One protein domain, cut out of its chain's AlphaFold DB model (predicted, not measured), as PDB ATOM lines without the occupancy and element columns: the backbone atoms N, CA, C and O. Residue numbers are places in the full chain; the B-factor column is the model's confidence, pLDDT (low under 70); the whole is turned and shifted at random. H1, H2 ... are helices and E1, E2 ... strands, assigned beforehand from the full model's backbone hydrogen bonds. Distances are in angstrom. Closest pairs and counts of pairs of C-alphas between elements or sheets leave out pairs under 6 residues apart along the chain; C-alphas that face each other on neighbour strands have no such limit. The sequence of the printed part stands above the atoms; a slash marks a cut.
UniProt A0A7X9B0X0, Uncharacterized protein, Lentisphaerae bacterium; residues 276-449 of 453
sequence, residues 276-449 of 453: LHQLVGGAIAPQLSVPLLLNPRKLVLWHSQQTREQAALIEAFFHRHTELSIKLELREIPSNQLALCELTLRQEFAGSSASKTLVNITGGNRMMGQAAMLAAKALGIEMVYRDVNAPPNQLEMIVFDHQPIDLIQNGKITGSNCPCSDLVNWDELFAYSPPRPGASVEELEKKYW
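What this domain is: This is residues 276 to 449 of the 453 residues of an uncharacterized protein of Lentisphaerae bacterium (UniProt A0A7X9B0X0). A strongly twisted sheet of seven strands runs through the domain between two layers of helices, H3 and H4 on one face and H1 and H2 on the other, and it curls round H1. Beyond H1 and H2, the short helices H5 and H6 pack on them, H5 on H1 and H6 on H2. The printed part has 174 residues, with six named helices and seven named strands in the order E1 H1 E2 H2 E3 H3 E4 H4 E5 E6 E7 H5 H6, a mixed class. The mixed sheet has the order E3 E2 E1 E4 E5 E6 E7, parallel from E3 to E5 and antiparallel from there to E7. The whole is compact, with a radius of gyration of the C-alphas of 15.5 A and spans of 49 by 33 by 28 A.

Where its parts are: The strands are E1, residues 276 to 279, from C-alpha 276 at (117.988, 99.947, 104.349); E2, 298 to 303; E3, 327 to 332; E4, 357 to 360; E5, 382 to 385; E6, 394 to 400, 20.1 A long; and E7, 408 to 414, 19.3 A. The helices are H1, residues 284 to 294, 16.4 A; H2, 308 to 320, 18.7 A; H3, 338 to 349, 16.2 A; H4, 366 to 379, 20.2 A; H5, 426 to 430; and H6, 441 to 448, ending at C-alpha 448 at (138.299, 99.247, 107.473).

How they stand to each other: E1 and E2 are parallel, with N 278 and O 300 2.8 A apart, within hydrogen-bond range. E5, E6 and E7 form a meander, each strand the antiparallel neighbour of the one before; N 383 and O 398 are 2.8 A apart, and N 397 and O 411 2.8 A. E1-H1-E2, E2-H2-E3 and E4-H4-E5 are strand-helix-strand units, parallel neighbour strands joined through a helix, with right-handed crossovers; E3-H3-E4 is a split one, also right-handed, with E2 and E1 between its strands. H2 runs along the strands at a height over the sheet of 9.6 A. H3 and H4 touch at a steep tilt of 42 degrees, the same way; their closest C-alphas, Glu 342 and Ala 371, are 4.3 A apart. H1 touches H5, the closest C-alphas being Ala 285 and Leu 429, 5.1 A. H2 touches H6 with residues 313 to 317 alone, C-alphas Phe 317 and Val 441 being closest at 5.7 A. Every O i to N i+4 pair is within hydrogen-bond range in H2, H3, H4, H5 and H6, and 5 of 7 in H1.

The domain as a whole: The C-alphas of Pro 404 and Glu 442, the two farthest apart, are 49.9 A from each other. The printed part has no cut, and the link from E7 to H5 is long, with 11 residues. The pLDDT is under 70 in residues 401 to 408, of which 408 belongs to E7, and in residues 432 to 438.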
ATOM      1  N   LEU A 276     117.499 101.180 103.744       97.75
ATOM      2  CA  LEU A 276     117.988  99.947 104.349       97.75
ATOM      3  C   LEU A 276     117.698  99.989 105.849       97.75
ATOM      4  O   LEU A 276     118.237 100.831 106.567       97.75
ATOM      5  N   HIS A 277     116.869  99.070 106.334       97.94
ATOM      6  CA  HIS A 277     116.713  98.835 107.767       97.94
ATOM      7  C   HIS A 277     117.738  97.805 108.216       97.94
ATOM      8  O   HIS A 277     117.771  96.700 107.690       97.94
ATOM      9  N   GLN A 278     118.558  98.138 109.206       97.75
ATOM     10  CA  GLN A 278     119.600  97.254 109.704       97.75
ATOM     11  C   GLN A 278     119.437  96.997 111.194       97.75
ATOM     12  O   GLN A 278     119.363  97.926 111.998       97.75
ATOM     13  N   LEU A 279     119.436  95.719 111.564       97.25
ATOM     14  CA  LEU A 279     119.459  95.295 112.957       97.25
ATOM     15  C   LEU A 279     120.880  95.404 113.523       97.25
ATOM     16  O   LEU A 279     121.822  94.843 112.960       97.25
ATOM     17  N   VAL A 280     121.040  96.092 114.652       95.62
ATOM     18  CA  VAL A 280     122.344  96.295 115.300       95.62
ATOM     19  C   VAL A 280     122.615  95.171 116.298       95.62
ATOM     20  O   VAL A 280     121.807  94.896 117.182       95.62
ATOM     21  N   GLY A 281     123.754  94.493 116.144       91.38
ATOM     22  CA  GLY A 281     124.218  93.405 117.014       91.38
ATOM     23  C   GLY A 281     125.578  93.698 117.658       91.38
ATOM     24  O   GLY A 281     126.068  94.824 117.628       91.38
ATOM     25  N   GLY A 282     126.220  92.670 118.219       85.69
ATOM     26  CA  GLY A 282     127.537  92.820 118.858       85.69
ATOM     27  C   GLY A 282     128.715  92.945 117.881       85.69
ATOM     28  O   GLY A 282     129.730  93.544 118.223       85.69
ATOM     29  N   ALA A 283     128.605  92.399 116.667       84.88
ATOM     30  CA  ALA A 283     129.698  92.378 115.693       84.88
ATOM     31  C   ALA A 283     129.625  93.579 114.737       84.88
ATOM     32  O   ALA A 283     128.705  93.653 113.927       84.88
ATOM     33  N   ILE A 284     130.589  94.503 114.804       87.38
ATOM     34  CA  ILE A 284     130.582  95.746 114.005       87.38
ATOM     35  C   ILE A 284     130.843  95.498 112.515       87.38
ATOM     36  O   ILE A 284     130.151  96.058 111.675       87.38
ATOM     37  N   ALA A 285     131.806  94.644 112.169       86.31
ATOM     38  CA  ALA A 285     132.217  94.429 110.779       86.31
ATOM     39  C   ALA A 285     131.056  94.056 109.821       86.31
ATOM     40  O   ALA A 285     130.879  94.754 108.821       86.31
ATOM     41  N   PRO A 286     130.179  93.072 110.134       81.62
ATOM     42  CA  PRO A 286     129.014  92.779 109.290       81.62
ATOM     43  C   PRO A 286     127.983  93.919 109.217       81.62
ATOM     44  O   PRO A 286     127.190  93.981 108.282       81.62
ATOM     45  N   GLN A 287     127.977  94.822 110.199       89.06
ATOM     46  CA  GLN A 287     127.090  95.986 110.229       89.06
ATOM     47  C   GLN A 287     127.635  97.162 109.407       89.06
ATOM     48  O   GLN A 287     126.873  98.051 109.038       89.06
ATOM     49  N   LEU A 288     128.933  97.175 109.097       92.38
ATOM     50  CA  LEU A 288     129.525  98.130 108.160       92.38
ATOM     51  C   LEU A 288     129.496  97.595 106.725       92.38
ATOM     52  O   LEU A 288     129.214  98.348 105.796       92.38
ATOM     53  N   SER A 289     129.750  96.299 106.533       91.06
ATOM     54  CA  SER A 289     129.924  95.723 105.197       91.06
ATOM     55  C   SER A 289     128.662  95.785 104.336       91.06
ATOM     56  O   SER A 289     128.747  96.170 103.174       91.06
ATOM     57  N   VAL A 290     127.488  95.463 104.887       94.19
ATOM     58  CA  VAL A 290     126.241  95.437 104.104       94.19
ATOM     59  C   VAL A 290     125.824  96.836 103.625       94.19
ATOM     60  O   VAL A 290     125.567  96.978 102.427       94.19
ATOM     61  N   PRO A 291     125.800  97.897 104.463       95.50
ATOM     62  CA  PRO A 291     125.497  99.238 103.968       95.50
ATOM     63  C   PRO A 291     126.560  99.792 103.019       95.50
ATOM     64  O   PRO A 291     126.197 100.509 102.096       95.50
ATOM     65  N   LEU A 292     127.841  99.439 103.190       94.88
ATOM     66  CA  LEU A 292     128.886  99.805 102.227       94.88
ATOM     67  C   LEU A 292     128.653  99.137 100.865       94.88
ATOM     68  O   LEU A 292     128.760  99.803  99.841       94.88
ATOM     69  N   LEU A 293     128.290  97.849 100.838       93.81
ATOM     70  CA  LEU A 293     127.983  97.125  99.599       93.81
ATOM     71  C   LEU A 293     126.731  97.662  98.900       93.81
ATOM     72  O   LEU A 293     126.719  97.761  97.678       93.81
ATOM     73  N   LEU A 294     125.672  97.983  99.646       95.31
ATOM     74  CA  LEU A 294     124.390  98.401  99.064       95.31
ATOM     75  C   LEU A 294     124.293  99.907  98.795       95.31
ATOM     76  O   LEU A 294     123.507 100.305  97.937       95.31
ATOM     77  N   ASN A 295     125.071 100.718  99.517       95.88
ATOM     78  CA  ASN A 295     125.069 102.183  99.503       95.88
ATOM     79  C   ASN A 295     123.651 102.808  99.451       95.88
ATOM     80  O   ASN A 295     123.291 103.467  98.469       95.88
ATOM     81  N   PRO A 296     122.797 102.564 100.466       97.06
ATOM     82  CA  PRO A 296     121.411 103.024 100.454       97.06
ATOM     83  C   PRO A 296     121.308 104.546 100.615       97.06
ATOM     84  O   PRO A 296     122.113 105.161 101.307       97.06
ATOM     85  N   ARG A 297     120.246 105.172 100.087       96.44
ATOM     86  CA  ARG A 297     120.014 106.617 100.317       96.44
ATOM     87  C   ARG A 297     119.765 106.941 101.791       96.44
ATOM     88  O   ARG A 297     120.165 108.002 102.270       96.44
ATOM     89  N   LYS A 298     119.087 106.041 102.507       97.31
ATOM     90  CA  LYS A 298     118.811 106.134 103.942       97.31
ATOM     91  C   LYS A 298     119.147 104.814 104.638       97.31
ATOM     92  O   LYS A 298     118.693 103.757 104.207       97.31
ATOM     93  N   LEU A 299     119.873 104.884 105.748       97.94
ATOM     94  CA  LEU A 299     120.174 103.763 106.636       97.94
ATOM     95  C   LEU A 299     119.487 103.975 107.988       97.94
ATOM     96  O   LEU A 299     119.766 104.948 108.685       97.94
ATOM     97  N   VAL A 300     118.598 103.055 108.365       97.94
ATOM     98  CA  VAL A 300     117.931 103.048 109.675       97.94
ATOM     99  C   VAL A 300     118.566 101.970 110.548       97.94
ATOM    100  O   VAL A 300     118.439 100.780 110.258       97.94
ATOM    101  N   LEU A 301     119.235 102.383 111.621       98.25
ATOM    102  CA  LEU A 301     119.903 101.503 112.577       98.25
ATOM    103  C   LEU A 301     118.966 101.192 113.748       98.25
ATOM    104  O   LEU A 301     118.721 102.041 114.605       98.25
ATOM    105  N   TRP A 302     118.466  99.958 113.795       97.94
ATOM    106  CA  TRP A 302     117.626  99.459 114.881       97.94
ATOM    107  C   TRP A 302     118.480  98.856 115.988       97.94
ATOM    108  O   TRP A 302     119.048  97.774 115.825       97.94
ATOM    109  N   HIS A 303     118.553  99.536 117.126       96.88
ATOM    110  CA  HIS A 303     119.367  99.121 118.260       96.88
ATOM    111  C   HIS A 303     118.512  98.797 119.482       96.88
ATOM    112  O   HIS A 303     117.444  99.364 119.692       96.88
ATOM    113  N   SER A 304     118.996  97.893 120.327       95.50
ATOM    114  CA  SER A 304     118.466  97.762 121.678       95.50
ATOM    115  C   SER A 304     119.186  98.721 122.620       95.50
ATOM    116  O   SER A 304     120.153  99.391 122.243       95.50
ATOM    117  N   GLN A 305     118.769  98.748 123.882       93.25
ATOM    118  CA  GLN A 305     119.513  99.448 124.922       93.25
ATOM    119  C   GLN A 305     120.965  98.941 125.031       93.25
ATOM    120  O   GLN A 305     121.876  99.738 125.224       93.25
ATOM    121  N   GLN A 306     121.194  97.630 124.857       92.19
ATOM    122  CA  GLN A 306     122.532  97.028 124.946       92.19
ATOM    123  C   GLN A 306     123.425  97.339 123.742       92.19
ATOM    124  O   GLN A 306     124.642  97.282 123.878       92.19
ATOM    125  N   THR A 307     122.843  97.624 122.571       93.81
ATOM    126  CA  THR A 307     123.604  97.865 121.335       93.81
ATOM    127  C   THR A 307     123.638  99.338 120.920       93.81
ATOM    128  O   THR A 307     123.998  99.663 119.788       93.81
ATOM    129  N   ARG A 308     123.231 100.248 121.816       94.56
ATOM    130  CA  ARG A 308     123.139 101.689 121.545       94.56
ATOM    131  C   ARG A 308     124.495 102.311 121.214       94.56
ATOM    132  O   ARG A 308     124.587 103.100 120.280       94.56
ATOM    133  N   GLU A 309     125.540 101.945 121.953       92.75
ATOM    134  CA  GLU A 309     126.899 102.454 121.717       92.75
ATOM    135  C   GLU A 309     127.444 101.989 120.362       92.75
ATOM    136  O   GLU A 309     128.047 102.769 119.634       92.75
ATOM    137  N   GLN A 310     127.160 100.744 119.976       92.56
ATOM    138  CA  GLN A 310     127.530 100.192 118.674       92.56
ATOM    139  C   GLN A 310     126.817 100.930 117.538       92.56
ATOM    140  O   GLN A 310     127.449 101.253 116.536       92.56
ATOM    141  N   ALA A 311     125.526 101.240 117.695       95.31
ATOM    142  CA  ALA A 311     124.778 102.015 116.708       95.31
ATOM    143  C   ALA A 311     125.343 103.433 116.536       95.31
ATOM    144  O   ALA A 311     125.532 103.874 115.406       95.31
ATOM    145  N   ALA A 312     125.671 104.109 117.643       94.81
ATOM    146  CA  ALA A 312     126.298 105.432 117.618       94.81
ATOM    147  C   ALA A 312     127.692 105.400 116.968       94.81
ATOM    148  O   ALA A 312     128.054 106.299 116.216       94.81
ATOM    149  N   LEU A 313     128.466 104.339 117.214       94.06
ATOM    150  CA  LEU A 313     129.776 104.148 116.598       94.06
ATOM    151  C   LEU A 313     129.670 103.953 115.075       94.06
ATOM    152  O   LEU A 313     130.437 104.551 114.321       94.06
ATOM    153  N   ILE A 314     128.700 103.153 114.618       94.69
ATOM    154  CA  ILE A 314     128.413 102.952 113.189       94.69
ATOM    155  C   ILE A 314     127.962 104.265 112.538       94.69
ATOM    156  O   ILE A 314     128.436 104.614 111.461       94.69
ATOM    157  N   GLU A 315     127.079 105.018 113.193       96.19
ATOM    158  CA  GLU A 315     126.639 106.331 112.715       96.19
ATOM    159  C   GLU A 315     127.799 107.313 112.578       96.19
ATOM    160  O   GLU A 315     127.935 107.969 111.546       96.19
ATOM    161  N   ALA A 316     128.659 107.394 113.591       95.06
ATOM    162  CA  ALA A 316     129.804 108.286 113.569       95.06
ATOM    163  C   ALA A 316     130.809 107.913 112.463       95.06
ATOM    164  O   ALA A 316     131.367 108.813 111.839       95.06
ATOM    165  N   PHE A 317     130.985 106.619 112.169       95.25
ATOM    166  CA  PHE A 317     131.760 106.158 111.014       95.25
ATOM    167  C   PHE A 317     131.168 106.691 109.700       95.25
ATOM    168  O   PHE A 317     131.840 107.415 108.970       95.25
ATOM    169  N   PHE A 318     129.889 106.423 109.413       95.44
ATOM    170  CA  PHE A 318     129.280 106.874 108.155       95.44
ATOM    171  C   PHE A 318     129.182 108.407 108.039       95.44
ATOM    172  O   PHE A 318     129.298 108.932 106.935       95.44
ATOM    173  N   HIS A 319     129.042 109.142 109.149       94.25
ATOM    174  CA  HIS A 319     129.075 110.609 109.136       94.25
ATOM    175  C   HIS A 319     130.431 111.192 108.710       94.25
ATOM    176  O   HIS A 319     130.458 112.280 108.134       94.25
ATOM    177  N   ARG A 320     131.550 110.501 108.971       93.44
ATOM    178  CA  ARG A 320     132.880 110.942 108.513       93.44
ATOM    179  C   ARG A 320     133.103 110.701 107.021       93.44
ATOM    180  O   ARG A 320     133.835 111.460 106.392       93.44
ATOM    181  N   HIS A 321     132.423 109.711 106.448       92.69
ATOM    182  CA  HIS A 321     132.549 109.303 105.047       92.69
ATOM    183  C   HIS A 321     131.452 109.916 104.167       92.69
ATOM    184  O   HIS A 321     130.588 109.226 103.621       92.69
ATOM    185  N   THR A 322     131.479 111.245 104.033       89.44
ATOM    186  CA  THR A 322     130.468 112.025 103.288       89.44
ATOM    187  C   THR A 322     130.316 111.616 101.816       89.44
ATOM    188  O   THR A 322     129.239 111.773 101.241       89.44
ATOM    189  N   GLU A 323     131.350 111.024 101.222       90.25
ATOM    190  CA  GLU A 323     131.368 110.450  99.876       90.25
ATOM    191  C   GLU A 323     130.321 109.345  99.663       90.25
ATOM    192  O   GLU A 323     129.865 109.149  98.537       90.25
ATOM    193  N   LEU A 324     129.890 108.662 100.728       91.56
ATOM    194  CA  LEU A 324     128.847 107.635 100.663       91.56
ATOM    195  C   LEU A 324     127.445 108.246 100.501       91.56
ATOM    196  O   LEU A 324     126.550 107.607  99.958       91.56
ATOM    197  N   SER A 325     127.246 109.504 100.918       91.75
ATOM    198  CA  SER A 325     125.961 110.221 100.820       91.75
ATOM    199  C   SER A 325     124.763 109.485 101.459       91.75
ATOM    200  O   SER A 325     123.622 109.645 101.020       91.75
ATOM    201  N   ILE A 326     125.002 108.692 102.511       95.94
ATOM    202  CA  ILE A 326     123.975 107.923 103.232       95.94
ATOM    203  C   ILE A 326     123.360 108.785 104.342       95.94
ATOM    204  O   ILE A 326     124.061 109.246 105.242       95.94
ATOM    205  N   LYS A 327     122.032 108.959 104.340       96.69
ATOM    206  CA  LYS A 327     121.313 109.584 105.463       96.69
ATOM    207  C   LYS A 327     121.087 108.569 106.587       96.69
ATOM    208  O   LYS A 327     120.426 107.560 106.360       96.69
ATOM    209  N   LEU A 328     121.551 108.853 107.801       97.06
ATOM    210  CA  LEU A 328     121.392 107.953 108.951       97.06
ATOM    211  C   LEU A 328     120.211 108.324 109.849       97.06
ATOM    212  O   LEU A 328     119.844 109.491 109.981       97.06
ATOM    213  N   GLU A 329     119.625 107.305 110.472       97.19
ATOM    214  CA  GLU A 329     118.639 107.442 111.540       97.19
ATOM    215  C   GLU A 329     118.806 106.306 112.555       97.19
ATOM    216  O   GLU A 329     118.866 105.135 112.175       97.19
ATOM    217  N   LEU A 330     118.856 106.638 113.847       97.88
ATOM    218  CA  LEU A 330     118.895 105.654 114.931       97.88
ATOM    219  C   LEU A 330     117.501 105.463 115.505       97.88
ATOM    220  O   LEU A 330     116.800 106.434 115.797       97.88
ATOM    221  N   ARG A 331     117.123 104.203 115.716       97.38
ATOM    222  CA  ARG A 331     115.868 103.846 116.369       97.38
ATOM    223  C   ARG A 331     116.058 102.749 117.393       97.38
ATOM    224  O   ARG A 331     116.741 101.756 117.147       97.38
ATOM    225  N   GLU A 332     115.383 102.912 118.519       96.75
ATOM    226  CA  GLU A 332     115.364 101.904 119.567       96.75
ATOM    227  C   GLU A 332     114.291 100.841 119.295       96.75
ATOM    228  O   GLU A 332     113.198 101.147 118.813       96.75
ATOM    229  N   ILE A 333     114.595  99.584 119.623       95.69
ATOM    230  CA  ILE A 333     113.666  98.460 119.515       95.69
ATOM    231  C   ILE A 333     113.749  97.537 120.744       95.69
ATOM    232  O   ILE A 333     114.851  97.225 121.215       95.69
ATOM    233  N   PRO A 334     112.608  97.053 121.276       91.81
ATOM    234  CA  PRO A 334     112.589  96.167 122.437       91.81
ATOM    235  C   PRO A 334     113.013  94.744 122.043       91.81
ATOM    236  O   PRO A 334     112.195  93.859 121.788       91.81
ATOM    237  N   SER A 335     114.326  94.515 122.004       90.50
ATOM    238  CA  SER A 335     114.954  93.286 121.499       90.50
ATOM    239  C   SER A 335     114.675  92.015 122.311       90.50
ATOM    240  O   SER A 335     115.070  90.927 121.890       90.50
ATOM    241  N   ASN A 336     114.017  92.132 123.467       90.31
ATOM    242  CA  ASN A 336     113.617  91.027 124.338       90.31
ATOM    243  C   ASN A 336     112.127  90.652 124.224       90.31
ATOM    244  O   ASN A 336     111.684  89.735 124.913       90.31
ATOM    245  N   GLN A 337     111.355  91.342 123.379       89.94
ATOM    246  CA  GLN A 337     109.918  91.120 123.212       89.94
ATOM    247  C   GLN A 337     109.573  90.951 121.733       89.94
ATOM    248  O   GLN A 337     109.328  91.930 121.032       89.94
ATOM    249  N   LEU A 338     109.516  89.700 121.262       90.00
ATOM    250  CA  LEU A 338     109.285  89.374 119.848       90.00
ATOM    251  C   LEU A 338     108.061  90.096 119.257       90.00
ATOM    252  O   LEU A 338     108.181  90.727 118.215       90.00
ATOM    253  N   ALA A 339     106.907  90.040 119.930       87.62
ATOM    254  CA  ALA A 339     105.662  90.620 119.419       87.62
ATOM    255  C   ALA A 339     105.711  92.153 119.315       87.62
ATOM    256  O   ALA A 339     105.230  92.722 118.340       87.62
ATOM    257  N   LEU A 340     106.311  92.825 120.302       91.00
ATOM    258  CA  LEU A 340     106.428  94.283 120.292       91.00
ATOM    259  C   LEU A 340     107.476  94.746 119.270       91.00
ATOM    260  O   LEU A 340     107.251  95.711 118.554       91.00
ATOM    261  N   CYS A 341     108.591  94.021 119.172       93.81
ATOM    262  CA  CYS A 341     109.621  94.216 118.155       93.81
ATOM    263  C   CYS A 341     109.024  94.121 116.741       93.81
ATOM    264  O   CYS A 341     109.206  95.015 115.919       93.81
ATOM    265  N   GLU A 342     108.249  93.069 116.486       95.88
ATOM    266  CA  GLU A 342     107.604  92.825 115.199       95.88
ATOM    267  C   GLU A 342     106.557  93.897 114.868       95.88
ATOM    268  O   GLU A 342     106.586  94.439 113.764       95.88
ATOM    269  N   LEU A 343     105.706  94.282 115.827       92.25
ATOM    270  CA  LEU A 343     104.715  95.343 115.634       92.25
ATOM    271  C   LEU A 343     105.375  96.686 115.286       92.25
ATOM    272  O   LEU A 343     104.933  97.353 114.351       92.25
ATOM    273  N   THR A 344     106.436  97.062 116.005       94.75
ATOM    274  CA  THR A 344     107.198  98.296 115.757       94.75
ATOM    275  C   THR A 344     107.807  98.306 114.356       94.75
ATOM    276  O   THR A 344     107.684  99.299 113.639       94.75
ATOM    277  N   LEU A 345     108.428  97.198 113.935       95.81
ATOM    278  CA  LEU A 345     109.005  97.079 112.592       95.81
ATOM    279  C   LEU A 345     107.923  97.145 111.519       95.81
ATOM    280  O   LEU A 345     108.060  97.898 110.564       95.81
ATOM    281  N   ARG A 346     106.815  96.421 111.705       92.88
ATOM    282  CA  ARG A 346     105.700  96.414 110.755       92.88
ATOM    283  C   ARG A 346     105.100  97.808 110.571       92.88
ATOM    284  O   ARG A 346     104.792  98.190 109.448       92.88
ATOM    285  N   GLN A 347     104.948  98.575 111.650       92.75
ATOM    286  CA  GLN A 347     104.448  99.951 111.577       92.75
ATOM    287  C   GLN A 347     105.381 100.864 110.775       92.75
ATOM    288  O   GLN A 347     104.896 101.641 109.956       92.75
ATOM    289  N   GLU A 348     106.698 100.749 110.962       92.75
ATOM    290  CA  GLU A 348     107.656 101.541 110.184       92.75
ATOM    291  C   GLU A 348     107.677 101.129 108.708       92.75
ATOM    292  O   GLU A 348     107.657 101.961 107.799       92.75
ATOM    293  N   PHE A 349     107.691  99.825 108.463       91.50
ATOM    294  CA  PHE A 349     107.744  99.242 107.131       91.50
ATOM    295  C   PHE A 349     106.505  99.593 106.299       91.50
ATOM    296  O   PHE A 349     106.627  99.833 105.100       91.50
ATOM    297  N   ALA A 350     105.327  99.690 106.925       86.94
ATOM    298  CA  ALA A 350     104.073 100.021 106.250       86.94
ATOM    299  C   ALA A 350     104.075 101.416 105.594       86.94
ATOM    300  O   ALA A 350     103.307 101.654 104.664       86.94
ATOM    301  N   GLY A 351     104.932 102.334 106.055       79.25
ATOM    302  CA  GLY A 351     105.112 103.658 105.449       79.25
ATOM    303  C   GLY A 351     106.060 103.681 104.244       79.25
ATOM    304  O   GLY A 351     106.261 104.742 103.654       79.25
ATOM    305  N   SER A 352     106.665 102.545 103.892       80.38
ATOM    306  CA  SER A 352     107.728 102.453 102.890       80.38
ATOM    307  C   SER A 352     107.273 101.750 101.608       80.38
ATOM    308  O   SER A 352     106.354 100.934 101.609       80.38
ATOM    309  N   SER A 353     107.935 102.047 100.488       83.19
ATOM    310  CA  SER A 353     107.707 101.332  99.228       83.19
ATOM    311  C   SER A 353     108.442  99.989  99.249       83.19
ATOM    312  O   SER A 353     109.671  99.968  99.292       83.19
ATOM    313  N   ALA A 354     107.701  98.879  99.180       80.06
ATOM    314  CA  ALA A 354     108.261  97.527  99.277       80.06
ATOM    315  C   ALA A 354     109.398  97.257  98.274       80.06
ATOM    316  O   ALA A 354     110.426  96.710  98.650       80.06
ATOM    317  N   SER A 355     109.282  97.737  97.031       82.31
ATOM    318  CA  SER A 355     110.291  97.531  95.978       82.31
ATOM    319  C   SER A 355     111.558  98.384  96.124       82.31
ATOM    320  O   SER A 355     112.425  98.347  95.255       82.31
ATOM    321  N   LYS A 356     111.637  99.249  97.140       87.06
ATOM    322  CA  LYS A 356     112.762 100.178  97.346       87.06
ATOM    323  C   LYS A 356     113.362 100.105  98.747       87.06
ATOM    324  O   LYS A 356     114.322 100.826  99.044       87.06
ATOM    325  N   THR A 357     112.797  99.250  99.588       94.44
ATOM    326  CA  THR A 357     113.190  99.068 100.977       94.44
ATOM    327  C   THR A 357     113.734  97.664 101.158       94.44
ATOM    328  O   THR A 357     113.128  96.705 100.698       94.44
ATOM    329  N   LEU A 358     114.861  97.552 101.854       96.56
ATOM    330  CA  LEU A 358     115.462  96.275 102.221       96.56
ATOM    331  C   LEU A 358     115.628  96.179 103.733       96.56
ATOM    332  O   LEU A 358     115.840  97.184 104.420       96.56
ATOM    333  N   VAL A 359     115.601  94.952 104.247       97.19
ATOM    334  CA  VAL A 359     115.905  94.665 105.653       97.19
ATOM    335  C   VAL A 359     117.152  93.792 105.759       97.19
ATOM    336  O   VAL A 359     117.157  92.646 105.323       97.19
ATOM    337  N   ASN A 360     118.206  94.318 106.378       96.75
ATOM    338  CA  ASN A 360     119.410  93.574 106.727       96.75
ATOM    339  C   ASN A 360     119.268  92.912 108.107       96.75
ATOM    340  O   ASN A 360     119.247  93.595 109.137       96.75
ATOM    341  N   ILE A 361     119.260  91.578 108.120       94.88
ATOM    342  CA  ILE A 361     119.172  90.753 109.338       94.88
ATOM    343  C   ILE A 361     120.495  90.103 109.754       94.88
ATOM    344  O   ILE A 361     120.505  89.189 110.571       94.88
ATOM    345  N   THR A 362     121.620  90.565 109.208       91.88
ATOM    346  CA  THR A 362     122.948  90.045 109.580       91.88
ATOM    347  C   THR A 362     123.285  90.327 111.049       91.88
ATOM    348  O   THR A 362     123.948  89.530 111.709       91.88
ATOM    349  N   GLY A 363     122.852  91.482 111.565       90.00
ATOM    350  CA  GLY A 363     123.020  91.862 112.964       90.00
ATOM    351  C   GLY A 363     121.775  91.599 113.816       90.00
ATOM    352  O   GLY A 363     120.856  90.881 113.431       90.00
ATOM    353  N   GLY A 364     121.738  92.209 115.000       92.38
ATOM    354  CA  GLY A 364     120.685  91.970 115.984       92.38
ATOM    355  C   GLY A 364     120.816  90.623 116.694       92.38
ATOM    356  O   GLY A 364     121.721  89.827 116.447       92.38
ATOM    357  N   ASN A 365     119.910  90.380 117.636       92.00
ATOM    358  CA  ASN A 365     119.755  89.059 118.238       92.00
ATOM    359  C   ASN A 365     118.736  88.222 117.437       92.00
ATOM    360  O   ASN A 365     118.011  88.738 116.585       92.00
ATOM    361  N   ARG A 366     118.633  86.922 117.745       90.56
ATOM    362  CA  ARG A 366     117.699  86.011 117.056       90.56
ATOM    363  C   ARG A 366     116.239  86.480 117.109       90.56
ATOM    364  O   ARG A 366     115.519  86.292 116.135       90.56
ATOM    365  N   MET A 367     115.806  87.103 118.210       92.75
ATOM    366  CA  MET A 367     114.436  87.617 118.339       92.75
ATOM    367  C   MET A 367     114.182  88.811 117.418       92.75
ATOM    368  O   MET A 367     113.131  88.871 116.790       92.75
ATOM    369  N   MET A 368     115.139  89.734 117.294       95.50
ATOM    370  CA  MET A 368     115.056  90.850 116.350       95.50
ATOM    371  C   MET A 368     115.022  90.346 114.907       95.50
ATOM    372  O   MET A 368     114.176  90.790 114.138       95.50
ATOM    373  N   GLY A 369     115.884  89.385 114.556       94.44
ATOM    374  CA  GLY A 369     115.891  88.774 113.223       94.44
ATOM    375  C   GLY A 369     114.555  88.112 112.877       94.44
ATOM    376  O   GLY A 369     114.006  88.340 111.802       94.44
ATOM    377  N   GLN A 370     113.975  87.360 113.819       93.19
ATOM    378  CA  GLN A 370     112.671  86.726 113.629       93.19
ATOM    379  C   GLN A 370     111.526  87.747 113.529       93.19
ATOM    380  O   GLN A 370     110.653  87.594 112.678       93.19
ATOM    381  N   ALA A 371     111.534  88.800 114.353       95.19
ATOM    382  CA  ALA A 371     110.567  89.893 114.264       95.19
ATOM    383  C   ALA A 371     110.639  90.613 112.911       95.19
ATOM    384  O   ALA A 371     109.613  90.839 112.277       95.19
ATOM    385  N   ALA A 372     111.850  90.928 112.448       95.88
ATOM    386  CA  ALA A 372     112.078  91.562 111.157       95.88
ATOM    387  C   ALA A 372     111.581  90.696 109.999       95.88
ATOM    388  O   ALA A 372     110.929  91.215 109.102       95.88
ATOM    389  N   MET A 373     111.818  89.383 110.056       93.00
ATOM    390  CA  MET A 373     111.322  88.441 109.054       93.00
ATOM    391  C   MET A 373     109.791  88.410 108.992       93.00
ATOM    392  O   MET A 373     109.224  88.461 107.907       93.00
ATOM    393  N   LEU A 374     109.113  88.365 110.144       90.62
ATOM    394  CA  LEU A 374     107.647  88.383 110.203       90.62
ATOM    395  C   LEU A 374     107.065  89.699 109.664       90.62
ATOM    396  O   LEU A 374     106.124  89.669 108.872       90.62
ATOM    397  N   ALA A 375     107.650  90.835 110.051       92.38
ATOM    398  CA  ALA A 375     107.218  92.152 109.595       92.38
ATOM    399  C   ALA A 375     107.467  92.356 108.091       92.38
ATOM    400  O   ALA A 375     106.588  92.850 107.386       92.38
ATOM    401  N   ALA A 376     108.641  91.951 107.597       92.00
ATOM    402  CA  ALA A 376     109.003  92.040 106.186       92.00
ATOM    403  C   ALA A 376     108.086  91.161 105.330       92.00
ATOM    404  O   ALA A 376     107.508  91.641 104.356       92.00
ATOM    405  N   LYS A 377     107.851  89.916 105.764       87.38
ATOM    406  CA  LYS A 377     106.914  88.993 105.122       87.38
ATOM    407  C   LYS A 377     105.505  89.574 105.019       87.38
ATOM    408  O   LYS A 377     104.910  89.535 103.948       87.38
ATOM    409  N   ALA A 378     104.980  90.140 106.105       85.25
ATOM    410  CA  ALA A 378     103.631  90.710 106.130       85.25
ATOM    411  C   ALA A 378     103.431  91.867 105.132       85.25
ATOM    412  O   ALA A 378     102.293  92.182 104.789       85.25
ATOM    413  N   LEU A 379     104.517  92.506 104.687       86.31
ATOM    414  CA  LEU A 379     104.494  93.695 103.836       86.31
ATOM    415  C   LEU A 379     105.186  93.496 102.480       86.31
ATOM    416  O   LEU A 379     105.288  94.452 101.717       86.31
ATOM    417  N   GLY A 380     105.653  92.282 102.168       86.00
ATOM    418  CA  GLY A 380     106.368  91.998 100.917       86.00
ATOM    419  C   GLY A 380     107.720  92.678 100.793       86.00
ATOM    420  O   GLY A 380     108.155  92.969  99.685       86.00
ATOM    421  N   ILE A 381     108.360  92.997 101.915       91.56
ATOM    422  CA  ILE A 381     109.670  93.640 101.906       91.56
ATOM    423  C   ILE A 381     110.743  92.569 101.784       91.56
ATOM    424  O   ILE A 381     110.744  91.576 102.514       91.56
ATOM    425  N   GLU A 382     111.674  92.790 100.868       93.25
ATOM    426  CA  GLU A 382     112.793  91.890 100.640       93.25
ATOM    427  C   GLU A 382     113.839  92.040 101.752       93.25
ATOM    428  O   GLU A 382     114.028  93.104 102.358       93.25
ATOM    429  N   MET A 383     114.543  90.953 102.036       95.19
ATOM    430  CA  MET A 383     115.572  90.927 103.065       95.19
ATOM    431  C   MET A 383     116.910  90.538 102.472       95.19
ATOM    432  O   MET A 383     116.997  89.827 101.474       95.19
ATOM    433  N   VAL A 384     117.961  90.979 103.145       95.50
ATOM    434  CA  VAL A 384     119.329  90.582 102.851       95.50
ATOM    435  C   VAL A 384     120.009  90.094 104.118       95.50
ATOM    436  O   VAL A 384     119.732  90.563 105.228       95.50
ATOM    437  N   TYR A 385     120.927  89.154 103.957       92.94
ATOM    438  CA  TYR A 385     121.812  88.737 105.028       92.94
ATOM    439  C   TYR A 385     123.196  88.388 104.486       92.94
ATOM    440  O   TYR A 385     123.375  88.096 103.304       92.94
ATOM    441  N   ARG A 386     124.193  88.434 105.364       89.06
ATOM    442  CA  ARG A 386     125.566  88.042 105.058       89.06
ATOM    443  C   ARG A 386     125.924  86.784 105.839       89.06
ATOM    444  O   ARG A 386     126.026  86.830 107.063       89.06
ATOM    445  N   ASP A 387     126.157  85.678 105.135       84.44
ATOM    446  CA  ASP A 387     126.803  84.496 105.721       84.44
ATOM    447  C   ASP A 387     128.211  84.887 106.197       84.44
ATOM    448  O   ASP A 387     128.879  85.668 105.532       84.44
ATOM    449  N   VAL A 388     128.695  84.370 107.322       77.62
ATOM    450  CA  VAL A 388     130.059  84.631 107.810       77.62
ATOM    451  C   VAL A 388     131.149  84.165 106.832       77.62
ATOM    452  O   VAL A 388     132.220  84.763 106.792       77.62
ATOM    453  N   ASN A 389     130.873  83.152 106.005       79.94
ATOM    454  CA  ASN A 389     131.847  82.531 105.101       79.94
ATOM    455  C   ASN A 389     131.712  82.961 103.632       79.94
ATOM    456  O   ASN A 389     132.484  82.503 102.790       79.94
ATOM    457  N   ALA A 390     130.729  83.800 103.285       81.38
ATOM    458  CA  ALA A 390     130.550  84.208 101.889       81.38
ATOM    459  C   ALA A 390     131.731  85.081 101.384       81.38
ATOM    460  O   ALA A 390     132.426  85.711 102.192       81.38
ATOM    461  N   PRO A 391     131.964  85.160 100.061       84.75
ATOM    462  CA  PRO A 391     132.927  86.083  99.460       84.75
ATOM    463  C   PRO A 391     132.613  87.566  99.743       84.75
ATOM    464  O   PRO A 391     131.449  87.910  99.948       84.75
ATOM    465  N   PRO A 392     133.613  88.470  99.709       83.12
ATOM    466  CA  PRO A 392     133.460  89.887 100.054       83.12
ATOM    467  C   PRO A 392     132.277  90.630  99.421       83.12
ATOM    468  O   PRO A 392     131.603  91.413 100.078       83.12
ATOM    469  N   ASN A 393     131.991  90.362  98.153       86.00
ATOM    470  CA  ASN A 393     130.956  91.028  97.367       86.00
ATOM    471  C   ASN A 393     129.641  90.236  97.290       86.00
ATOM    472  O   ASN A 393     128.820  90.521  96.422       86.00
ATOM    473  N   GLN A 394     129.454  89.227  98.145       90.06
ATOM    474  CA  GLN A 394     128.282  88.358  98.125       90.06
ATOM    475  C   GLN A 394     127.374  88.609  99.329       90.06
ATOM    476  O   GLN A 394     127.829  88.665 100.473       90.06
ATOM    477  N   LEU A 395     126.074  88.699  99.060       92.88
ATOM    478  CA  LEU A 395     125.004  88.650 100.052       92.88
ATOM    479  C   LEU A 395     124.040  87.528  99.677       92.88
ATOM    480  O   LEU A 395     124.048  87.029  98.551       92.88
ATOM    481  N   GLU A 396     123.176  87.169 100.608       92.56
ATOM    482  CA  GLU A 396     121.988  86.389 100.312       92.56
ATOM    483  C   GLU A 396     120.757  87.276 100.385       92.56
ATOM    484  O   GLU A 396     120.620  88.102 101.289       92.56
ATOM    485  N   MET A 397     119.881  87.106  99.405       93.19
ATOM    486  CA  MET A 397     118.623  87.811  99.259       93.19
ATOM    487  C   MET A 397     117.476  86.859  99.564       93.19
ATOM    488  O   MET A 397     117.523  85.686  99.198       93.19
ATOM    489  N   ILE A 398     116.460  87.375 100.247       91.00
ATOM    490  CA  ILE A 398     115.264  86.650 100.651       91.00
ATOM    491  C   ILE A 398     114.051  87.459 100.191       91.00
ATOM    492  O   ILE A 398     113.911  88.626 100.555       91.00
ATOM    493  N   VAL A 399     113.164  86.839  99.417       87.31
ATOM    494  CA  VAL A 399     111.925  87.450  98.919       87.31
ATOM    495  C   VAL A 399     110.731  86.613  99.357       87.31
ATOM    496  O   VAL A 399     110.782  85.382  99.340       87.31
ATOM    497  N   PHE A 400     109.654  87.290  99.746       79.31
ATOM    498  CA  PHE A 400     108.386  86.673 100.123       79.31
ATOM    499  C   PHE A 400     107.392  86.849  98.977       79.31
ATOM    500  O   PHE A 400     107.039  87.978  98.645       79.31
ATOM    501  N   ASP A 401     106.966  85.753  98.348       64.25
ATOM    502  CA  ASP A 401     105.928  85.809  97.311       64.25
ATOM    503  C   ASP A 401     104.540  86.018  97.945       64.25
ATOM    504  O   ASP A 401     104.234  85.425  98.977       64.25
ATOM    505  N   HIS A 402     103.694  86.840  97.322       56.09
ATOM    506  CA  HIS A 402     102.390  87.293  97.834       56.09
ATOM    507  C   HIS A 402     101.223  86.325  97.556       56.09
ATOM    508  O   HIS A 402     100.056  86.726  97.536       56.09
ATOM    509  N   GLN A 403     101.515  85.053  97.297       43.91
ATOM    510  CA  GLN A 403     100.501  84.024  97.063       43.91
ATOM    511  C   GLN A 403     100.033  83.406  98.395       43.91
ATOM    512  O   GLN A 403     100.787  83.415  99.360       43.91
ATOM    513  N   PRO A 404      98.824  82.807  98.468       38.47
ATOM    514  CA  PRO A 404      98.184  82.356  99.718       38.47
ATOM    515  C   PRO A 404      98.976  81.349 100.567       38.47
ATOM    516  O   PRO A 404      98.540  80.980 101.659       38.47
ATOM    517  N   ILE A 405     100.099  80.852 100.053       46.03
ATOM    518  CA  ILE A 405     100.977  79.912 100.728       46.03
ATOM    519  C   ILE A 405     102.410  80.388 100.475       46.03
ATOM    520  O   ILE A 405     103.069  79.954  99.536       46.03
ATOM    521  N   ASP A 406     102.814  81.389 101.265       52.78
ATOM    522  CA  ASP A 406     103.988  82.220 100.995       52.78
ATOM    523  C   ASP A 406     105.276  81.394 100.968       52.78
ATOM    524  O   ASP A 406     105.748  80.889 101.998       52.78
ATOM    525  N   LEU A 407     105.871  81.325  99.786       50.34
ATOM    526  CA  LEU A 407     107.191  80.774  99.587       50.34
ATOM    527  C   LEU A 407     108.265  81.792  99.941       50.34
ATOM    528  O   LEU A 407     108.225  82.934  99.485       50.34
ATOM    529  N   ILE A 408     109.264  81.348 100.702       67.12
ATOM    530  CA  ILE A 408     110.514  82.086 100.852       67.12
ATOM    531  C   ILE A 408     111.397  81.716  99.656       67.12
ATOM    532  O   ILE A 408     111.845  80.574  99.543       67.12
ATOM    533  N   GLN A 409     111.629  82.668  98.755       74.88
ATOM    534  CA  GLN A 409     112.663  82.555  97.726       74.88
ATOM    535  C   GLN A 409     113.969  83.057  98.331       74.88
ATOM    536  O   GLN A 409     113.991  84.158  98.884       74.88
ATOM    537  N   ASN A 410     115.047  82.284  98.233       84.00
ATOM    538  CA  ASN A 410     116.369  82.725  98.661       84.00
ATOM    539  C   ASN A 410     117.395  82.532  97.544       84.00
ATOM    540  O   ASN A 410     117.198  81.757  96.610       84.00
ATOM    541  N   GLY A 411     118.485  83.280  97.603       85.75
ATOM    542  CA  GLY A 411     119.533  83.147  96.609       85.75
ATOM    543  C   GLY A 411     120.677  84.108  96.834       85.75
ATOM    544  O   GLY A 411     120.552  85.110  97.537       85.75
ATOM    545  N   LYS A 412     121.816  83.785  96.232       90.19
ATOM    546  CA  LYS A 412     123.028  84.593  96.337       90.19
ATOM    547  C   LYS A 412     122.967  85.748  95.345       90.19
ATOM    548  O   LYS A 412     122.710  85.539  94.163       90.19
ATOM    549  N   ILE A 413     123.277  86.947  95.819       92.25
ATOM    550  CA  ILE A 413     123.518  88.135  94.996       92.25
ATOM    551  C   ILE A 413     124.988  88.519  95.102       92.25
ATOM    552  O   ILE A 413     125.593  88.396  96.165       92.25
ATOM    553  N   THR A 414     125.586  88.961  93.998       91.62
ATOM    554  CA  THR A 414     126.999  89.362  93.960       91.62
ATOM    555  C   THR A 414     127.141  90.713  93.270       91.62
ATOM    556  O   THR A 414     126.687  90.874  92.141       91.62
ATOM    557  N   GLY A 415     127.757  91.685  93.941       91.44
ATOM    558  CA  GLY A 415     127.889  93.052  93.436       91.44
ATOM    559  C   GLY A 415     128.320  94.049  94.510       91.44
ATOM    560  O   GLY A 415     128.601  93.675  95.647       91.44
ATOM    561  N   SER A 416     128.421  95.322  94.126       93.38
ATOM    562  CA  SER A 416     128.713  96.439  95.028       93.38
ATOM    563  C   SER A 416     128.264  97.752  94.388       93.38
ATOM    564  O   SER A 416     128.610  98.029  93.241       93.38
ATOM    565  N   ASN A 417     127.541  98.568  95.151       94.31
ATOM    566  CA  ASN A 417     127.181  99.948  94.824       94.31
ATOM    567  C   ASN A 417     128.099 100.961  95.533       94.31
ATOM    568  O   ASN A 417     127.819 102.160  95.515       94.31
ATOM    569  N   CYS A 418     129.162 100.499  96.204       93.19
ATOM    570  CA  CYS A 418     130.057 101.364  96.967       93.19
ATOM    571  C   CYS A 418     130.782 102.350  96.030       93.19
ATOM    572  O   CYS A 418     131.600 101.908  95.214       93.19
ATOM    573  N   PRO A 419     130.570 103.675  96.157       92.12
ATOM    574  CA  PRO A 419     131.187 104.666  95.270       92.12
ATOM    575  C   PRO A 419     132.707 104.776  95.467       92.12
ATOM    576  O   PRO A 419     133.417 105.329  94.632       92.12
ATOM    577  N   CYS A 420     133.215 104.241  96.574       91.56
ATOM    578  CA  CYS A 420     134.608 104.297  96.994       91.56
ATOM    579  C   CYS A 420     135.132 102.898  97.349       91.56
ATOM    580  O   CYS A 420     135.865 102.731  98.320       91.56
ATOM    581  N   SER A 421     134.760 101.892  96.550       89.38
ATOM    582  CA  SER A 421     135.117 100.484  96.776       89.38
ATOM    583  C   SER A 421     136.619 100.252  97.005       89.38
ATOM    584  O   SER A 421     136.978  99.414  97.826       89.38
ATOM    585  N   ASP A 422     137.492 101.019  96.345       89.31
ATOM    586  CA  ASP A 422     138.954 100.897  96.482       89.31
ATOM    587  C   ASP A 422     139.493 101.389  97.835       89.31
ATOM    588  O   ASP A 422     140.586 101.001  98.256       89.31
ATOM    589  N   LEU A 423     138.729 102.247  98.521       90.69
ATOM    590  CA  LEU A 423     139.068 102.752  99.851       90.69
ATOM    591  C   LEU A 423     138.600 101.808 100.955       90.69
ATOM    592  O   LEU A 423     139.070 101.911 102.080       90.69
ATOM    593  N   VAL A 424     137.705 100.869 100.664       90.50
ATOM    594  CA  VAL A 424     137.211  99.938 101.674       90.50
ATOM    595  C   VAL A 424     138.178  98.767 101.805       90.50
ATOM    596  O   VAL A 424     138.522  98.092 100.833       90.50
ATOM    597  N   ASN A 425     138.610  98.484 103.031       89.69
ATOM    598  CA  ASN A 425     139.401  97.297 103.320       89.69
ATOM    599  C   ASN A 425     138.489  96.077 103.492       89.69
ATOM    600  O   ASN A 425     138.209  95.633 104.608       89.69
ATOM    601  N   TRP A 426     137.998  95.565 102.364       86.69
ATOM    602  CA  TRP A 426     137.058  94.448 102.326       86.69
ATOM    603  C   TRP A 426     137.584  93.222 103.078       86.69
ATOM    604  O   TRP A 426     136.859  92.670 103.898       86.69
ATOM    605  N   ASP A 427     138.853  92.855 102.899       83.38
ATOM    606  CA  ASP A 427     139.448  91.685 103.558       83.38
ATOM    607  C   ASP A 427     139.320  91.746 105.090       83.38
ATOM    608  O   ASP A 427     138.929  90.767 105.723       83.38
ATOM    609  N   GLU A 428     139.552  92.917 105.689       84.12
ATOM    610  CA  GLU A 428     139.411  93.121 107.136       84.12
ATOM    611  C   GLU A 428     137.947  93.167 107.593       84.12
ATOM    612  O   GLU A 428     137.634  92.682 108.681       84.12
ATOM    613  N   LEU A 429     137.038  93.725 106.782       81.94
ATOM    614  CA  LEU A 429     135.597  93.715 107.078       81.94
ATOM    615  C   LEU A 429     135.015  92.295 107.102       81.94
ATOM    616  O   LEU A 429     134.009  92.058 107.774       81.94
ATOM    617  N   PHE A 430     135.635  91.361 106.380       73.94
ATOM    618  CA  PHE A 430     135.201  89.966 106.306       73.94
ATOM    619  C   PHE A 430     136.063  89.009 107.139       73.94
ATOM    620  O   PHE A 430     135.680  87.857 107.332       73.94
ATOM    621  N   ALA A 431     137.176  89.476 107.706       70.56
ATOM    622  CA  ALA A 431     137.953  88.716 108.673       70.56
ATOM    623  C   ALA A 431     137.225  88.669 110.028       70.56
ATOM    624  O   ALA A 431     136.938  89.702 110.641       70.56
ATOM    625  N   TYR A 432     136.949  87.464 110.542       59.78
ATOM    626  CA  TYR A 432     136.362  87.311 111.874       59.78
ATOM    627  C   TYR A 432     137.266  87.963 112.927       59.78
ATOM    628  O   TYR A 432     138.375  87.506 113.204       59.78
ATOM    629  N   SER A 433     136.775  89.040 113.535       59.84
ATOM    630  CA  SER A 433     137.404  89.704 114.669       59.84
ATOM    631  C   SER A 433     136.352  89.884 115.760       59.84
ATOM    632  O   SER A 433     135.367  90.589 115.523       59.84
ATOM    633  N   PRO A 434     136.513  89.273 116.946       54.25
ATOM    634  CA  PRO A 434     135.587  89.510 118.042       54.25
ATOM    635  C   PRO A 434     135.598  91.003 118.418       54.25
ATOM    636  O   PRO A 434     136.660  91.636 118.388       54.25
ATOM    637  N   PRO A 435     134.433  91.589 118.747       52.91
ATOM    638  CA  PRO A 435     134.338  93.002 119.083       52.91
ATOM    639  C   PRO A 435     135.189  93.305 120.319       52.91
ATOM    640  O   PRO A 435     135.049  92.658 121.357       52.91
ATOM    641  N   ARG A 436     136.075  94.300 120.210       60.19
ATOM    642  CA  ARG A 436     136.759  94.869 121.374       60.19
ATOM    643  C   ARG A 436     135.831  95.902 122.026       60.19
ATOM    644  O   ARG A 436     135.341  96.779 121.313       60.19
ATOM    645  N   PRO A 437     135.564  95.812 123.339       59.31
ATOM    646  CA  PRO A 437     134.860  96.868 124.059       59.31
ATOM    647  C   PRO A 437     135.614  98.198 123.931       59.31
ATOM    648  O   PRO A 437     136.838  98.208 124.039       59.31
ATOM    649  N   GLY A 438     134.889  99.300 123.722       65.94
ATOM    650  CA  GLY A 438     135.475 100.644 123.667       65.94
ATOM    651  C   GLY A 438     136.141 101.026 122.343       65.94
ATOM    652  O   GLY A 438     136.961 101.939 122.344       65.94
ATOM    653  N   ALA A 439     135.808 100.350 121.238       76.50
ATOM    654  CA  ALA A 439     136.322 100.715 119.920       76.50
ATOM    655  C   ALA A 439     135.949 102.162 119.548       76.50
ATOM    656  O   ALA A 439     134.790 102.558 119.702       76.50
ATOM    657  N   SER A 440     136.911 102.932 119.040       88.38
ATOM    658  CA  SER A 440     136.677 104.301 118.561       88.38
ATOM    659  C   SER A 440     136.445 104.350 117.048       88.38
ATOM    660  O   SER A 440     136.763 103.406 116.322       88.38
ATOM    661  N   VAL A 441     135.890 105.458 116.546       90.38
ATOM    662  CA  VAL A 441     135.684 105.640 115.096       90.38
ATOM    663  C   VAL A 441     137.024 105.630 114.362       90.38
ATOM    664  O   VAL A 441     137.134 105.012 113.312       90.38
ATOM    665  N   GLU A 442     138.062 106.230 114.947       90.81
ATOM    666  CA  GLU A 442     139.418 106.264 114.387       90.81
ATOM    667  C   GLU A 442     140.011 104.856 114.238       90.81
ATOM    668  O   GLU A 442     140.715 104.570 113.270       90.81
ATOM    669  N   GLU A 443     139.734 103.958 115.188       88.94
ATOM    670  CA  GLU A 443     140.174 102.565 115.101       88.94
ATOM    671  C   GLU A 443     139.443 101.809 113.988       88.94
ATOM    672  O   GLU A 443     140.065 101.007 113.285       88.94
ATOM    673  N   LEU A 444     138.143 102.074 113.804       89.06
ATOM    674  CA  LEU A 444     137.373 101.516 112.691       89.06
ATOM    675  C   LEU A 444     137.882 102.036 111.347       89.06
ATOM    676  O   LEU A 444     138.091 101.230 110.445       89.06
ATOM    677  N   GLU A 445     138.128 103.341 111.225       90.44
ATOM    678  CA  GLU A 445     138.689 103.964 110.021       90.44
ATOM    679  C   GLU A 445     140.047 103.350 109.688       90.44
ATOM    680  O   GLU A 445     140.225 102.824 108.598       90.44
ATOM    681  N   LYS A 446     140.972 103.290 110.652       89.44
ATOM    682  CA  LYS A 446     142.300 102.700 110.439       89.44
ATOM    683  C   LYS A 446     142.239 101.248 109.954       89.44
ATOM    684  O   LYS A 446     143.127 100.805 109.226       89.44
ATOM    685  N   LYS A 447     141.239 100.485 110.403       89.00
ATOM    686  CA  LYS A 447     141.107  99.064 110.071       89.00
ATOM    687  C   LYS A 447     140.375  98.834 108.747       89.00
ATOM    688  O   LYS A 447     140.823  98.028 107.930       89.00
ATOM    689  N   TYR A 448     139.253  99.519 108.547       90.00
ATOM    690  CA  TYR A 448     138.299  99.247 107.473       90.00
ATOM    691  C   TYR A 448     138.341 100.269 106.332       90.00
ATOM    692  O   TYR A 448     137.755 100.011 105.282       90.00
ATOM    693  N   TRP A 449     139.051 101.385 106.500       89.88
ATOM    694  CA  TRP A 449     139.190 102.442 105.504       89.88
ATOM    695  C   TRP A 449     140.661 102.693 105.159       89.88
ATOM    696  O   TRP A 449     141.486 103.066 105.990       89.88
TER     697      TRP A 449